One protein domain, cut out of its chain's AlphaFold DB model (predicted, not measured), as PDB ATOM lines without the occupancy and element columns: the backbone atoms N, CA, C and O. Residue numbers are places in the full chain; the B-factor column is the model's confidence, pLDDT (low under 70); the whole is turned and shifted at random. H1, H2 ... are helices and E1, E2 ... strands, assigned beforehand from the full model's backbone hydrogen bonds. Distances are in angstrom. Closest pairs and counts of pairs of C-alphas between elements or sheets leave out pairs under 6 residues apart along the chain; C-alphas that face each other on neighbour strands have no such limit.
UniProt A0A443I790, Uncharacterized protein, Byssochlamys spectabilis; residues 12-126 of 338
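AT A GLANCE: This is residues 12 to 126 of the 338 residues of an uncharacterized protein of Byssochlamys spectabilis (UniProt A0A443I790). A small three-stranded sheet stands in the middle, with helices H2 and H4 packed on one side and the long loops of residues 28 to 62 on the other. H3 joins the two helices, and little H1 sits at one end of the sheet. The printed part has 115 residues, with named elements in the order E1, E2, H1, E3, H2, H3, H4. The sheet order is E2, E1, E3, all antiparallel; the class is mixed, helices and strands, with under half of the residues in named elements. The whole is compact, with a radius of gyration of the C-alphas of 13.9 A and spans of 38 by 35 by 29 A.

IN THESE COORDINATES: E1, residues 12 to 17, spans 16.0 A from C-alpha 12 at (267.930, 263.004, 259.792). E2 is residues 22 to 25, and E3, residues 81 to 86, spans 16.3 A. H1 is residues 73 to 76, H2 residues 87 to 97 over 15.0 A, and H3 residues 99 to 104. H4, residues 106 to 119, spans 20.0 A and ends at C-alpha 119 at (287.419, 274.615, 267.062).

HOW THE PARTS SIT: Inner strand E1 forms a hairpin with E2, with N 15 and O 24 2.8 A apart, and pairs with E3 through N 85 and O 12, 2.8 A. H2 and H4 are on one face of the sheet E2, E1, E3, an arrangement in two layers, with helices on one face of a sheet. H4 has a height over the sheet of 10.4 A; the C-alphas of Leu 23 and Arg 107, the closest of E2 and H4, are 6.7 A apart. H3 is close to but not clearly touching H4, about perpendicular at 76 degrees, with C-alphas 102 and 109 closest at 6.4 A. H1 only grazes the sheet, with residues 73 to 75. Every O i to N i+4 pair is within hydrogen-bond range in H2, H3 and H4; H1 is too short for one.

THE WHOLE: The C-alphas farthest apart, of Arg 58 and Lys 122, are 38.7 A apart. The printed part has no cut. E2 to H1 is the long link, and in it residues 64 to 65 pair in parallel with residues 81 to 82 of E3. pLDDT is under 70 at residues 31 to 36, 51 to 52 and 126.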
ATOM      1  N   PHE A  12     267.145 264.154 260.112       85.06
ATOM      2  CA  PHE A  12     267.930 263.004 259.792       85.06
ATOM      3  C   PHE A  12     268.948 262.820 260.922       85.06
ATOM      4  O   PHE A  12     269.462 263.805 261.447       85.06
ATOM      5  N   VAL A  13     269.262 261.592 261.322       92.25
ATOM      6  CA  VAL A  13     270.254 261.342 262.383       92.25
ATOM      7  C   VAL A  13     271.340 260.412 261.862       92.25
ATOM      8  O   VAL A  13     271.035 259.345 261.324       92.25
ATOM      9  N   VAL A  14     272.605 260.781 262.056       95.00
ATOM     10  CA  VAL A  14     273.709 259.816 261.970       95.00
ATOM     11  C   VAL A  14     273.793 259.118 263.320       95.00
ATOM     12  O   VAL A  14     274.042 259.776 264.321       95.00
ATOM     13  N   LEU A  15     273.523 257.818 263.366       95.81
ATOM     14  CA  LEU A  15     273.570 257.003 264.576       95.81
ATOM     15  C   LEU A  15     274.953 256.369 264.722       95.81
ATOM     16  O   LEU A  15     275.439 255.739 263.781       95.81
ATOM     17  N   ASP A  16     275.531 256.481 265.911       96.69
ATOM     18  CA  ASP A  16     276.763 255.812 266.325       96.69
ATOM     19  C   ASP A  16     276.422 254.821 267.444       96.69
ATOM     20  O   ASP A  16     275.878 255.199 268.483       96.69
ATOM     21  N   ASP A  17     276.667 253.535 267.194       96.44
ATOM     22  CA  ASP A  17     276.491 252.438 268.147       96.44
ATOM     23  C   ASP A  17     277.885 251.943 268.579       96.44
ATOM     24  O   ASP A  17     278.478 251.110 267.878       96.44
ATOM     25  N   PRO A  18     278.429 252.439 269.710       95.12
ATOM     26  CA  PRO A  18     279.815 252.176 270.093       95.12
ATOM     27  C   PRO A  18     280.057 250.701 270.415       95.12
ATOM     28  O   PRO A  18     281.105 250.159 270.074       95.12
ATOM     29  N   LYS A  19     279.056 250.015 270.989       95.94
ATOM     30  CA  LYS A  19     279.110 248.573 271.294       95.94
ATOM     31  C   LYS A  19     279.286 247.729 270.035       95.94
ATOM     32  O   LYS A  19     279.950 246.698 270.071       95.94
ATOM     33  N   LYS A  20     278.694 248.160 268.920       95.25
ATOM     34  CA  LYS A  20     278.812 247.491 267.614       95.25
ATOM     35  C   LYS A  20     279.892 248.101 266.725       95.25
ATOM     36  O   LYS A  20     280.081 247.622 265.610       95.25
ATOM     37  N   ASN A  21     280.557 249.163 267.186       94.81
ATOM     38  CA  ASN A  21     281.457 249.997 266.394       94.81
ATOM     39  C   ASN A  21     280.837 250.393 265.034       94.81
ATOM     40  O   ASN A  21     281.512 250.400 264.003       94.81
ATOM     41  N   GLN A  22     279.531 250.678 265.020       95.25
ATOM     42  CA  GLN A  22     278.759 250.854 263.792       95.25
ATOM     43  C   GLN A  22     278.194 252.269 263.701       95.25
ATOM     44  O   GLN A  22     277.359 252.664 264.512       95.25
ATOM     45  N   LEU A  23     278.572 252.972 262.635       96.25
ATOM     46  CA  LEU A  23     277.945 254.220 262.218       96.25
ATOM     47  C   LEU A  23     276.963 253.942 261.088       96.25
ATOM     48  O   LEU A  23     277.277 253.218 260.143       96.25
ATOM     49  N   ARG A  24     275.768 254.516 261.180       95.31
ATOM     50  CA  ARG A  24     274.759 254.416 260.128       95.31
ATOM     51  C   ARG A  24     273.941 255.685 260.038       95.31
ATOM     52  O   ARG A  24     273.838 256.463 260.978       95.31
ATOM     53  N   ILE A  25     273.292 255.835 258.906       94.56
ATOM     54  CA  ILE A  25     272.296 256.865 258.687       94.56
ATOM     55  C   ILE A  25     270.923 256.305 259.058       94.56
ATOM     56  O   ILE A  25     270.602 255.178 258.686       94.56
ATOM     57  N   SER A  26     270.137 257.087 259.792       93.31
ATOM     58  CA  SER A  26     268.729 256.790 260.064       93.31
ATOM     59  C   SER A  26     267.811 257.266 258.941       93.31
ATOM     60  O   SER A  26     268.208 258.049 258.074       93.31
ATOM     61  N   GLY A  27     266.567 256.803 258.984       91.81
ATOM     62  CA  GLY A  27     265.486 257.375 258.201       91.81
ATOM     63  C   GLY A  27     265.087 258.771 258.687       91.81
ATOM     64  O   GLY A  27     265.624 259.330 259.644       91.81
ATOM     65  N   ILE A  28     264.100 259.342 258.012       89.31
ATOM     66  CA  ILE A  28     263.583 260.680 258.294       89.31
ATOM     67  C   ILE A  28     262.477 260.560 259.350       89.31
ATOM     68  O   ILE A  28     261.521 259.817 259.149       89.31
ATOM     69  N   SER A  29     262.549 261.287 260.465       86.44
ATOM     70  CA  SER A  29     261.498 261.246 261.497       86.44
ATOM     71  C   SER A  29     261.111 262.623 261.997       86.44
ATOM     72  O   SER A  29     261.901 263.558 261.940       86.44
ATOM     73  N   ARG A  30     259.873 262.777 262.480       75.00
ATOM     74  CA  ARG A  30     259.433 264.021 263.121       75.00
ATOM     75  C   ARG A  30     260.301 264.282 264.353       75.00
ATOM     76  O   ARG A  30     260.300 263.496 265.295       75.00
ATOM     77  N   GLY A  31     261.044 265.379 264.315       66.06
ATOM     78  CA  GLY A  31     262.107 265.639 265.271       66.06
ATOM     79  C   GLY A  31     261.657 266.020 266.663       66.06
ATOM     80  O   GLY A  31     260.476 266.234 266.930       66.06
ATOM     81  N   TYR A  32     262.691 266.111 267.496       62.16
ATOM     82  CA  TYR A  32     262.816 266.710 268.825       62.16
ATOM     83  C   TYR A  32     261.624 267.539 269.338       62.16
ATOM     84  O   TYR A  32     261.159 268.473 268.678       62.16
ATOM     85  N   PHE A  33     261.218 267.276 270.584       50.88
ATOM     86  CA  PHE A  33     260.441 268.211 271.403       50.88
ATOM     87  C   PHE A  33     261.284 268.597 272.624       50.88
ATOM     88  O   PHE A  33     261.509 267.775 273.510       50.88
ATOM     89  N   GLY A  34     261.754 269.845 272.687       61.97
ATOM     90  CA  GLY A  34     262.460 270.355 273.868       61.97
ATOM     91  C   GLY A  34     263.890 269.837 273.990       61.97
ATOM     92  O   GLY A  34     264.703 270.198 273.152       61.97
ATOM     93  N   GLU A  35     264.183 269.051 275.032       57.72
ATOM     94  CA  GLU A  35     265.513 268.515 275.379       57.72
ATOM     95  C   GLU A  35     265.672 267.014 275.081       57.72
ATOM     96  O   GLU A  35     266.757 266.469 275.275       57.72
ATOM     97  N   TYR A  36     264.638 266.339 274.561       64.94
ATOM     98  CA  TYR A  36     264.651 264.886 274.366       64.94
ATOM     99  C   TYR A  36     264.637 264.479 272.889       64.94
ATOM    100  O   TYR A  36     263.749 264.862 272.118       64.94
ATOM    101  N   ALA A  37     265.601 263.634 272.518       75.75
ATOM    102  CA  ALA A  37     265.619 262.958 271.231       75.75
ATOM    103  C   ALA A  37     264.478 261.937 271.168       75.75
ATOM    104  O   ALA A  37     264.394 261.034 272.002       75.75
ATOM    105  N   TYR A  38     263.598 262.072 270.175       83.12
ATOM    106  CA  TYR A  38     262.690 260.983 269.833       83.12
ATOM    107  C   TYR A  38     263.459 259.848 269.158       83.12
ATOM    108  O   TYR A  38     264.475 260.107 268.505       83.12
ATOM    109  N   PRO A  39     262.951 258.608 269.250       88.56
ATOM    110  CA  PRO A  39     263.441 257.520 268.425       88.56
ATOM    111  C   PRO A  39     263.445 257.905 266.945       88.56
ATOM    112  O   PRO A  39     262.617 258.697 266.498       88.56
ATOM    113  N   THR A  40     264.344 257.311 266.170       90.75
ATOM    114  CA  THR A  40     264.401 257.504 264.714       90.75
ATOM    115  C   THR A  40     264.373 256.153 263.990       90.75
ATOM    116  O   THR A  40     264.913 255.184 264.532       90.75
ATOM    117  N   PRO A  41     263.767 256.035 262.792       92.75
ATOM    118  CA  PRO A  41     263.823 254.818 261.996       92.75
ATOM    119  C   PRO A  41     265.266 254.385 261.733       92.75
ATOM    120  O   PRO A  41     266.099 255.179 261.309       92.75
ATOM    121  N   ILE A  42     265.575 253.113 261.958       92.06
ATOM    122  CA  ILE A  42     266.920 252.559 261.723       92.06
ATOM    123  C   ILE A  42     267.201 252.417 260.220       92.06
ATOM    124  O   ILE A  42     268.354 252.448 259.797       92.06
ATOM    125  N   ASP A  43     266.139 252.231 259.440       91.12
ATOM    126  CA  ASP A  43     266.173 252.063 257.994       91.12
ATOM    127  C   ASP A  43     266.238 253.440 257.303       91.12
ATOM    128  O   ASP A  43     265.302 254.233 257.470       91.12
ATOM    129  N   PRO A  44     267.316 253.743 256.553       91.31
ATOM    130  CA  PRO A  44     267.492 255.031 255.886       91.31
ATOM    131  C   PRO A  44     266.435 255.311 254.811       91.31
ATOM    132  O   PRO A  44     266.211 256.476 254.485       91.31
ATOM    133  N   ASP A  45     265.770 254.276 254.292       90.88
ATOM    134  CA  ASP A  45     264.765 254.402 253.233       90.88
ATOM    135  C   ASP A  45     263.347 254.593 253.794       90.88
ATOM    136  O   ASP A  45     262.363 254.652 253.053       90.88
ATOM    137  N   ARG A  46     263.215 254.728 255.120       90.12
ATOM    138  CA  ARG A  46     261.940 255.007 255.780       90.12
ATOM    139  C   ARG A  46     261.823 256.462 256.189       90.12
ATOM    140  O   ARG A  46     262.756 257.080 256.698       90.12
ATOM    141  N   ALA A  47     260.612 256.982 256.044       88.50
ATOM    142  CA  ALA A  47     260.235 258.286 256.554       88.50
ATOM    143  C   ALA A  47     258.982 258.171 257.425       88.50
ATOM    144  O   ALA A  47     257.984 257.573 257.026       88.50
ATOM    145  N   GLN A  48     259.018 258.781 258.606       84.31
ATOM    146  CA  GLN A  48     257.883 258.923 259.504       84.31
ATOM    147  C   GLN A  48     257.618 260.409 259.757       84.31
ATOM    148  O   GLN A  48     258.173 261.038 260.659       84.31
ATOM    149  N   ILE A  49     256.759 260.975 258.911       77.44
ATOM    150  CA  ILE A  49     256.433 262.407 258.903       77.44
ATOM    151  C   ILE A  49     255.311 262.718 259.911       77.44
ATOM    152  O   ILE A  49     255.283 263.795 260.510       77.44
ATOM    153  N   TRP A  50     254.404 261.759 260.138       71.00
ATOM    154  CA  TRP A  50     253.238 261.906 261.009       71.00
ATOM    155  C   TRP A  50     253.166 260.793 262.060       71.00
ATOM    156  O   TRP A  50     253.445 259.635 261.755       71.00
ATOM    157  N   GLY A  51     252.802 261.160 263.297       68.88
ATOM    158  CA  GLY A  51     252.970 260.317 264.490       68.88
ATOM    159  C   GLY A  51     254.457 260.132 264.810       68.88
ATOM    160  O   GLY A  51     255.217 259.714 263.949       68.88
ATOM    161  N   GLY A  52     254.922 260.505 266.003       68.94
ATOM    162  CA  GLY A  52     256.338 260.324 266.357       68.94
ATOM    163  C   GLY A  52     256.760 258.853 266.264       68.94
ATOM    164  O   GLY A  52     255.930 257.951 266.405       68.94
ATOM    165  N   ALA A  53     258.045 258.601 266.032       73.75
ATOM    166  CA  ALA A  53     258.575 257.249 266.117       73.75
ATOM    167  C   ALA A  53     258.438 256.749 267.565       73.75
ATOM    168  O   ALA A  53     258.958 257.347 268.505       73.75
ATOM    169  N   LEU A  54     257.663 255.678 267.748       77.50
ATOM    170  CA  LEU A  54     257.411 255.085 269.061       77.50
ATOM    171  C   LEU A  54     258.608 254.227 269.481       77.50
ATOM    172  O   LEU A  54     259.178 253.526 268.640       77.50
ATOM    173  N   ARG A  55     258.945 254.256 270.776       74.00
ATOM    174  CA  ARG A  55     260.037 253.462 271.375       74.00
ATOM    175  C   ARG A  55     259.840 251.959 271.215       74.00
ATOM    176  O   ARG A  55     260.783 251.225 270.967       74.00
ATOM    177  N   GLU A  56     258.593 251.511 271.303       73.38
ATOM    178  CA  GLU A  56     258.228 250.090 271.269       73.38
ATOM    179  C   GLU A  56     258.275 249.481 269.859       73.38
ATOM    180  O   GLU A  56     258.023 248.292 269.665       73.38
ATOM    181  N   ASN A  57     258.605 250.280 268.844       77.75
ATOM    182  CA  ASN A  57     258.693 249.802 267.479       77.75
ATOM    183  C   ASN A  57     260.122 249.341 267.167       77.75
ATOM    184  O   ASN A  57     261.039 250.155 267.089       77.75
ATOM    185  N   ARG A  58     260.291 248.043 266.876       82.81
ATOM    186  CA  ARG A  58     261.576 247.429 266.480       82.81
ATOM    187  C   ARG A  58     262.273 248.094 265.284       82.81
ATOM    188  O   ARG A  58     263.443 247.826 265.032       82.81
ATOM    189  N   TRP A  59     261.547 248.895 264.506       87.19
ATOM    190  CA  TRP A  59     262.079 249.637 263.364       87.19
ATOM    191  C   TRP A  59     262.718 250.975 263.749       87.19
ATOM    192  O   TRP A  59     263.330 251.607 262.892       87.19
ATOM    193  N   ASN A  60     262.592 251.388 265.010       91.38
ATOM    194  CA  ASN A  60     263.109 252.639 265.538       91.38
ATOM    195  C   ASN A  60     264.248 252.382 266.532       91.38
ATOM    196  O   ASN A  60     264.310 251.342 267.184       91.38
ATOM    197  N   ALA A  61     265.147 253.351 266.655       90.75
ATOM    198  CA  ALA A  61     266.207 253.361 267.647       90.75
ATOM    199  C   ALA A  61     266.100 254.614 268.512       90.75
ATOM    200  O   ALA A  61     266.123 255.729 267.989       90.75
ATOM    201  N   ASP A  62     266.053 254.416 269.829       91.69
ATOM    202  CA  ASP A  62     266.435 255.446 270.791       91.69
ATOM    203  C   ASP A  62     267.933 255.758 270.658       91.69
ATOM    204  O   ASP A  62     268.743 254.889 270.295       91.69
ATOM    205  N   PHE A  63     268.285 257.009 270.949       92.12
ATOM    206  CA  PHE A  63     269.658 257.494 270.980       92.12
ATOM    207  C   PHE A  63     269.780 258.716 271.899       92.12
ATOM    208  O   PHE A  63     268.809 259.443 272.118       92.12
ATOM    209  N   HIS A  64     270.990 258.970 272.389       92.31
ATOM    210  CA  HIS A  64     271.351 260.217 273.060       92.31
ATOM    211  C   HIS A  64     271.930 261.209 272.051       92.31
ATOM    212  O   HIS A  64     272.691 260.826 271.166       92.31
ATOM    213  N   MET A  65     271.593 262.493 272.155       90.75
ATOM    214  CA  MET A  65     272.222 263.494 271.291       90.75
ATOM    215  C   MET A  65     273.725 263.555 271.582       90.75
ATOM    216  O   MET A  65     274.124 263.672 272.740       90.75
ATOM    217  N   ALA A  66     274.532 263.475 270.527       92.44
ATOM    218  CA  ALA A  66     275.978 263.502 270.638       92.44
ATOM    219  C   ALA A  66     276.466 264.848 271.194       92.44
ATOM    220  O   ALA A  66     276.018 265.915 270.756       92.44
ATOM    221  N   ASN A  67     277.417 264.803 272.123       91.94
ATOM    222  CA  ASN A  67     278.117 265.988 272.595       91.94
ATOM    223  C   ASN A  67     279.242 266.345 271.617       91.94
ATOM    224  O   ASN A  67     280.238 265.637 271.496       91.94
ATOM    225  N   LEU A  68     279.067 267.454 270.899       91.00
ATOM    226  CA  LEU A  68     280.015 267.910 269.881       91.00
ATOM    227  C   LEU A  68     281.122 268.814 270.429       91.00
ATOM    228  O   LEU A  68     282.111 269.037 269.737       91.00
ATOM    229  N   LEU A  69     280.963 269.349 271.640       90.19
ATOM    230  CA  LEU A  69     281.880 270.343 272.201       90.19
ATOM    231  C   LEU A  69     282.825 269.747 273.242       90.19
ATOM    232  O   LEU A  69     283.959 270.197 273.367       90.19
ATOM    233  N   GLU A  70     282.366 268.729 273.957       91.88
ATOM    234  CA  GLU A  70     283.071 268.100 275.071       91.88
ATOM    235  C   GLU A  70     283.090 266.571 274.873       91.88
ATOM    236  O   GLU A  70     282.416 266.058 273.975       91.88
ATOM    237  N   PRO A  71     283.856 265.807 275.675       93.12
ATOM    238  CA  PRO A  71     283.792 264.350 275.636       93.12
ATOM    239  C   PRO A  71     282.362 263.827 275.841       93.12
ATOM    240  O   PRO A  71     281.652 264.255 276.750       93.12
ATOM    241  N   ASP A  72     281.947 262.875 275.004       94.00
ATOM    242  CA  ASP A  72     280.611 262.289 275.072       94.00
ATOM    243  C   ASP A  72     280.568 261.118 276.067       94.00
ATOM    244  O   ASP A  72     281.041 260.013 275.784       94.00
ATOM    245  N   TRP A  73     279.996 261.360 277.249       96.19
ATOM    246  CA  TRP A  73     279.875 260.345 278.298       96.19
ATOM    247  C   TRP A  73     278.928 259.197 277.928       96.19
ATOM    248  O   TRP A  73     279.158 258.068 278.357       96.19
ATOM    249  N   ASN A  74     277.905 259.444 277.099       95.50
ATOM    250  CA  ASN A  74     277.003 258.385 276.639       95.50
ATOM    251  C   ASN A  74     277.761 257.427 275.713       95.50
ATOM    252  O   ASN A  74     277.691 256.211 275.897       95.50
ATOM    253  N   ARG A  75     278.580 257.958 274.792       95.56
ATOM    254  CA  ARG A  75     279.474 257.131 273.967       95.56
ATOM    255  C   ARG A  75     280.417 256.293 274.831       95.56
ATOM    256  O   ARG A  75     280.575 255.104 274.571       95.56
ATOM    257  N   GLN A  76     281.043 256.897 275.844       96.00
ATOM    258  CA  GLN A  76     281.980 256.205 276.744       96.00
ATOM    259  C   GLN A  76     281.308 255.087 277.551       96.00
ATOM    260  O   GLN A  76     281.921 254.047 277.780       96.00
ATOM    261  N   ALA A  77     280.038 255.262 277.916       96.81
ATOM    262  CA  ALA A  77     279.218 254.225 278.540       96.81
ATOM    263  C   ALA A  77     278.765 253.123 277.553       96.81
ATOM    264  O   ALA A  77     278.113 252.155 277.944       96.81
ATOM    265  N   GLY A  78     279.101 253.248 276.264       96.31
ATOM    266  CA  GLY A  78     278.658 252.340 275.211       96.31
ATOM    267  C   GLY A  78     277.185 252.517 274.836       96.31
ATOM    268  O   GLY A  78     276.593 251.613 274.243       96.31
ATOM    269  N   GLU A  79     276.573 253.643 275.198       96.50
ATOM    270  CA  GLU A  79     275.214 253.977 274.788       96.50
ATOM    271  C   GLU A  79     275.190 254.485 273.349       96.50
ATOM    272  O   GLU A  79     276.154 255.070 272.845       96.50
ATOM    273  N   ARG A  80     274.070 254.242 272.662       95.88
ATOM    274  CA  ARG A  80     273.890 254.738 271.297       95.88
ATOM    275  C   ARG A  80     273.733 256.248 271.333       95.88
ATOM    276  O   ARG A  80     272.840 256.765 272.008       95.88
ATOM    277  N   ILE A  81     274.529 256.932 270.527       95.81
ATOM    278  CA  ILE A  81     274.401 258.371 270.328       95.81
ATOM    279  C   ILE A  81     273.978 258.680 268.894       95.81
ATOM    280  O   ILE A  81     274.014 257.825 268.004       95.81
ATOM    281  N   GLY A  82     273.556 259.915 268.663       94.00
ATOM    282  CA  GLY A  82     273.171 260.374 267.343       94.00
ATOM    283  C   GLY A  82     273.497 261.838 267.112       94.00
ATOM    284  O   GLY A  82     273.471 262.644 268.039       94.00
ATOM    285  N   TYR A  83     273.758 262.174 265.853       93.12
ATOM    286  CA  TYR A  83     274.011 263.527 265.367       93.12
ATOM    287  C   TYR A  83     272.797 263.999 264.562       93.12
ATOM    288  O   TYR A  83     272.675 263.637 263.387       93.12
ATOM    289  N   PRO A  84     271.879 264.784 265.154       90.19
ATOM    290  CA  PRO A  84     270.680 265.238 264.462       90.19
ATOM    291  C   PRO A  84     270.996 266.356 263.465       90.19
ATOM    292  O   PRO A  84     271.339 267.471 263.841       90.19
ATOM    293  N   ILE A  85     270.814 266.091 262.182       88.06
ATOM    294  CA  ILE A  85     270.963 267.065 261.107       88.06
ATOM    295  C   ILE A  85     269.567 267.390 260.584       88.06
ATOM    296  O   ILE A  85     268.770 266.503 260.285       88.06
ATOM    297  N   HIS A  86     269.241 268.670 260.444       85.38
ATOM    298  CA  HIS A  86     267.996 269.060 259.786       85.38
ATOM    299  C   HIS A  86     267.921 268.500 258.365       85.38
ATOM    300  O   HIS A  86     268.897 268.625 257.627       85.38
ATOM    301  N   VAL A  87     266.747 268.032 257.921       87.12
ATOM    302  CA  VAL A  87     266.560 267.595 256.525       87.12
ATOM    303  C   VAL A  87     267.012 268.652 255.507       87.12
ATOM    304  O   VAL A  87     267.677 268.322 254.534       87.12
ATOM    305  N   HIS A  88     266.745 269.940 255.748       88.06
ATOM    306  CA  HIS A  88     267.183 271.006 254.841       88.06
ATOM    307  C   HIS A  88     268.708 271.175 254.824       88.06
ATOM    308  O   HIS A  88     269.282 271.332 253.752       88.06
ATOM    309  N   CYS A  89     269.379 271.090 255.979       88.69
ATOM    310  CA  CYS A  89     270.843 271.121 256.034       88.69
ATOM    311  C   CYS A  89     271.461 269.872 255.399       88.69
ATOM    312  O   CYS A  89     272.517 269.978 254.788       88.69
ATOM    313  N   TRP A  90     270.812 268.713 255.524       90.88
ATOM    314  CA  TRP A  90     271.243 267.479 254.874       90.88
ATOM    315  C   TRP A  90     271.172 267.584 253.349       90.88
ATOM    316  O   TRP A  90     272.128 267.241 252.665       90.88
ATOM    317  N   LEU A  91     270.081 268.133 252.814       92.12
ATOM    318  CA  LEU A  91     269.929 268.364 251.374       92.12
ATOM    319  C   LEU A  91     270.908 269.423 250.843       92.12
ATOM    320  O   LEU A  91     271.437 269.279 249.745       92.12
ATOM    321  N   LEU A  92     271.194 270.470 251.626       92.94
ATOM    322  CA  LEU A  92     272.260 271.420 251.287       92.94
ATOM    323  C   LEU A  92     273.634 270.739 251.294       92.94
ATOM    324  O   LEU A  92     274.445 270.971 250.408       92.94
ATOM    325  N   LEU A  93     273.898 269.868 252.264       92.31
ATOM    326  CA  LEU A  93     275.143 269.112 252.336       92.31
ATOM    327  C   LEU A  93     275.297 268.166 251.139       92.31
ATOM    328  O   LEU A  93     276.372 268.129 250.548       92.31
ATOM    329  N   ASP A  94     274.236 267.464 250.739       93.38
ATOM    330  CA  ASP A  94     274.227 266.645 249.524       93.38
ATOM    331  C   ASP A  94     274.576 267.479 248.287       93.38
ATOM    332  O   ASP A  94     275.470 267.117 247.528       93.38
ATOM    333  N   ARG A  95     273.970 268.663 248.144       92.56
ATOM    334  CA  ARG A  95     274.270 269.567 247.029       92.56
ATOM    335  C   ARG A  95     275.745 269.993 246.970       92.56
ATOM    336  O   ARG A  95     276.285 270.119 245.876       92.56
ATOM    337  N   PHE A  96     276.384 270.249 248.113       91.25
ATOM    338  CA  PHE A  96     277.728 270.848 248.163       91.25
ATOM    339  C   PHE A  96     278.872 269.839 248.320       91.25
ATOM    340  O   PHE A  96     279.977 270.091 247.845       91.25
ATOM    341  N   ILE A  97     278.635 268.721 249.005       94.31
ATOM    342  CA  ILE A  97     279.642 267.684 249.275       94.31
ATOM    343  C   ILE A  97     279.334 266.406 248.492       94.31
ATOM    344  O   ILE A  97     280.253 265.741 248.026       94.31
ATOM    345  N   GLY A  98     278.057 266.073 248.319       94.50
ATOM    346  CA  GLY A  98     277.612 264.816 247.730       94.50
ATOM    347  C   GLY A  98     277.325 263.760 248.793       94.50
ATOM    348  O   GLY A  98     278.214 263.279 249.501       94.50
ATOM    349  N   HIS A  99     276.068 263.333 248.862       92.31
ATOM    350  CA  HIS A  99     275.573 262.313 249.788       92.31
ATOM    351  C   HIS A  99     276.327 260.991 249.683       92.31
ATOM    352  O   HIS A  99     276.616 260.365 250.699       92.31
ATOM    353  N   ALA A 100     276.669 260.561 248.465       94.25
ATOM    354  CA  ALA A 100     277.399 259.315 248.243       94.25
ATOM    355  C   ALA A 100     278.791 259.344 248.896       94.25
ATOM    356  O   ALA A 100     279.175 258.382 249.561       94.25
ATOM    357  N   ILE A 101     279.506 260.465 248.770       95.75
ATOM    358  CA  ILE A 101     280.846 260.648 249.341       95.75
ATOM    359  C   ILE A 101     280.766 260.631 250.868       95.75
ATOM    360  O   ILE A 101     281.539 259.937 251.531       95.75
ATOM    361  N   VAL A 102     279.786 261.339 251.432       95.00
ATOM    362  CA  VAL A 102     279.556 261.397 252.884       95.00
ATOM    363  C   VAL A 102     279.164 260.026 253.431       95.00
ATOM    364  O   VAL A 102     279.685 259.610 254.459       95.00
ATOM    365  N   LYS A 103     278.296 259.289 252.729       93.56
ATOM    366  CA  LYS A 103     277.903 257.919 253.089       93.56
ATOM    367  C   LYS A 103     279.088 256.962 253.135       93.56
ATOM    368  O   LYS A 103     279.201 256.192 254.085       93.56
ATOM    369  N   GLN A 104     279.950 257.005 252.123       95.38
ATOM    370  CA  GLN A 104     281.123 256.135 252.033       95.38
ATOM    371  C   GLN A 104     282.155 256.443 253.126       95.38
ATOM    372  O   GLN A 104     282.802 255.529 253.623       95.38
ATOM    373  N   ASN A 105     282.251 257.706 253.551       96.69
ATOM    374  CA  ASN A 105     283.245 258.180 254.515       96.69
ATOM    375  C   ASN A 105     282.594 258.678 255.820       96.69
ATOM    376  O   ASN A 105     283.062 259.630 256.441       96.69
ATOM    377  N   LEU A 106     281.489 258.052 256.242       95.88
ATOM    378  CA  LEU A 106     280.620 258.571 257.307       95.88
ATOM    379  C   LEU A 106     281.343 258.761 258.648       95.88
ATOM    380  O   LEU A 106     281.088 259.732 259.357       95.88
ATOM    381  N   ARG A 107     282.265 257.854 258.990       96.50
ATOM    382  CA  ARG A 107     283.078 257.955 260.211       96.50
ATOM    383  C   ARG A 107     284.001 259.165 260.179       96.50
ATOM    384  O   ARG A 107     283.994 259.948 261.123       96.50
ATOM    385  N   LEU A 108     284.738 259.328 259.085       97.06
ATOM    386  CA  LEU A 108     285.626 260.467 258.887       97.06
ATOM    387  C   LEU A 108     284.840 261.782 258.886       97.06
ATOM    388  O   LEU A 108     285.239 262.758 259.511       97.06
ATOM    389  N   PHE A 109     283.674 261.786 258.241       97.00
ATOM    390  CA  PHE A 109     282.788 262.940 258.207       97.00
ATOM    391  C   PHE A 109     282.349 263.375 259.614       97.00
ATOM    392  O   PHE A 109     282.422 264.555 259.955       97.00
ATOM    393  N   VAL A 110     281.941 262.421 260.454       96.38
ATOM    394  CA  VAL A 110     281.570 262.677 261.853       96.38
ATOM    395  C   VAL A 110     282.749 263.220 262.669       96.38
ATOM    396  O   VAL A 110     282.570 264.183 263.412       96.38
ATOM    397  N   GLN A 111     283.950 262.663 262.498       96.25
ATOM    398  CA  GLN A 111     285.161 263.158 263.166       96.25
ATOM    399  C   GLN A 111     285.465 264.609 262.780       96.25
ATOM    400  O   GLN A 111     285.678 265.453 263.648       96.25
ATOM    401  N   VAL A 112     285.393 264.929 261.485       97.00
ATOM    402  CA  VAL A 112     285.597 266.295 260.989       97.00
ATOM    403  C   VAL A 112     284.557 267.258 261.560       97.00
ATOM    404  O   VAL A 112     284.909 268.380 261.924       97.00
ATOM    405  N   ILE A 113     283.292 266.842 261.681       95.31
ATOM    406  CA  ILE A 113     282.248 267.646 262.333       95.31
ATOM    407  C   ILE A 113     282.598 267.915 263.801       95.31
ATOM    408  O   ILE A 113     282.499 269.060 264.242       95.31
ATOM    409  N   GLU A 114     282.993 266.890 264.559       94.88
ATOM    410  CA  GLU A 114     283.388 267.033 265.967       94.88
ATOM    411  C   GLU A 114     284.550 268.018 266.125       94.88
ATOM    412  O   GLU A 114     284.477 268.959 266.916       94.88
ATOM    413  N   GLU A 115     285.615 267.846 265.345       95.88
ATOM    414  CA  GLU A 115     286.781 268.731 265.368       95.88
ATOM    415  C   GLU A 115     286.440 270.157 264.935       95.88
ATOM    416  O   GLU A 115     286.923 271.130 265.523       95.88
ATOM    417  N   PHE A 116     285.599 270.299 263.908       95.62
ATOM    418  CA  PHE A 116     285.133 271.595 263.445       95.62
ATOM    419  C   PHE A 116     284.399 272.334 264.562       95.62
ATOM    420  O   PHE A 116     284.745 273.478 264.848       95.62
ATOM    421  N   TRP A 117     283.434 271.706 265.232       94.38
ATOM    422  CA  TRP A 117     282.654 272.396 266.259       94.38
ATOM    423  C   TRP A 117     283.436 272.664 267.541       94.38
ATOM    424  O   TRP A 117     283.277 273.741 268.115       94.38
ATOM    425  N   LYS A 118     284.358 271.776 267.930       93.81
ATOM    426  CA  LYS A 118     285.321 272.057 269.009       93.81
ATOM    427  C   LYS A 118     286.147 273.310 268.715       93.81
ATOM    428  O   LYS A 118     286.296 274.166 269.584       93.81
ATOM    429  N   ALA A 119     286.635 273.452 267.481       94.62
ATOM    430  CA  ALA A 119     287.419 274.615 267.062       94.62
ATOM    431  C   ALA A 119     286.575 275.891 266.873       94.62
ATOM    432  O   ALA A 119     287.104 276.994 266.975       94.62
ATOM    433  N   ASN A 120     285.274 275.755 266.607       92.69
ATOM    434  CA  ASN A 120     284.369 276.858 266.275       92.69
ATOM    435  C   ASN A 120     283.234 277.000 267.300       92.69
ATOM    436  O   ASN A 120     282.089 277.276 266.946       92.69
ATOM    437  N   ARG A 121     283.545 276.837 268.592       90.38
ATOM    438  CA  ARG A 121     282.552 276.858 269.684       90.38
ATOM    439  C   ARG A 121     281.681 278.121 269.707       90.38
ATOM    440  O   ARG A 121     280.528 278.041 270.107       90.38
ATOM    441  N   LYS A 122     282.208 279.269 269.273       86.38
ATOM    442  CA  LYS A 122     281.460 280.542 269.214       86.38
ATOM    443  C   LYS A 122     280.361 280.556 268.147       86.38
ATOM    444  O   LYS A 122     279.376 281.257 268.308       86.38
ATOM    445  N   GLU A 123     280.526 279.761 267.095       83.44
ATOM    446  CA  GLU A 123     279.550 279.610 266.008       83.44
ATOM    447  C   GLU A 123     278.499 278.530 266.334       83.44
ATOM    448  O   GLU A 123     277.529 278.330 265.594       83.44
ATOM    449  N   TRP A 124     278.689 277.791 267.433       81.75
ATOM    450  CA  TRP A 124     277.775 276.742 267.863       81.75
ATOM    451  C   TRP A 124     276.512 277.328 268.486       81.75
ATOM    452  O   TRP A 124     276.584 278.182 269.364       81.75
ATOM    453  N   ALA A 125     275.352 276.812 268.071       70.50
ATOM    454  CA  ALA A 125     274.043 277.187 268.610       70.50
ATOM    455  C   ALA A 125     273.782 278.707 268.648       70.50
ATOM    456  O   ALA A 125     272.991 279.164 269.470       70.50
ATOM    457  N   VAL A 126     274.410 279.479 267.746       69.81
ATOM    458  CA  VAL A 126     274.110 280.906 267.594       69.81
ATOM    459  C   VAL A 126     272.618 281.033 267.332       69.81
ATOM    460  O   VAL A 126     272.107 280.522 266.327       69.81
TER     461      VAL A 126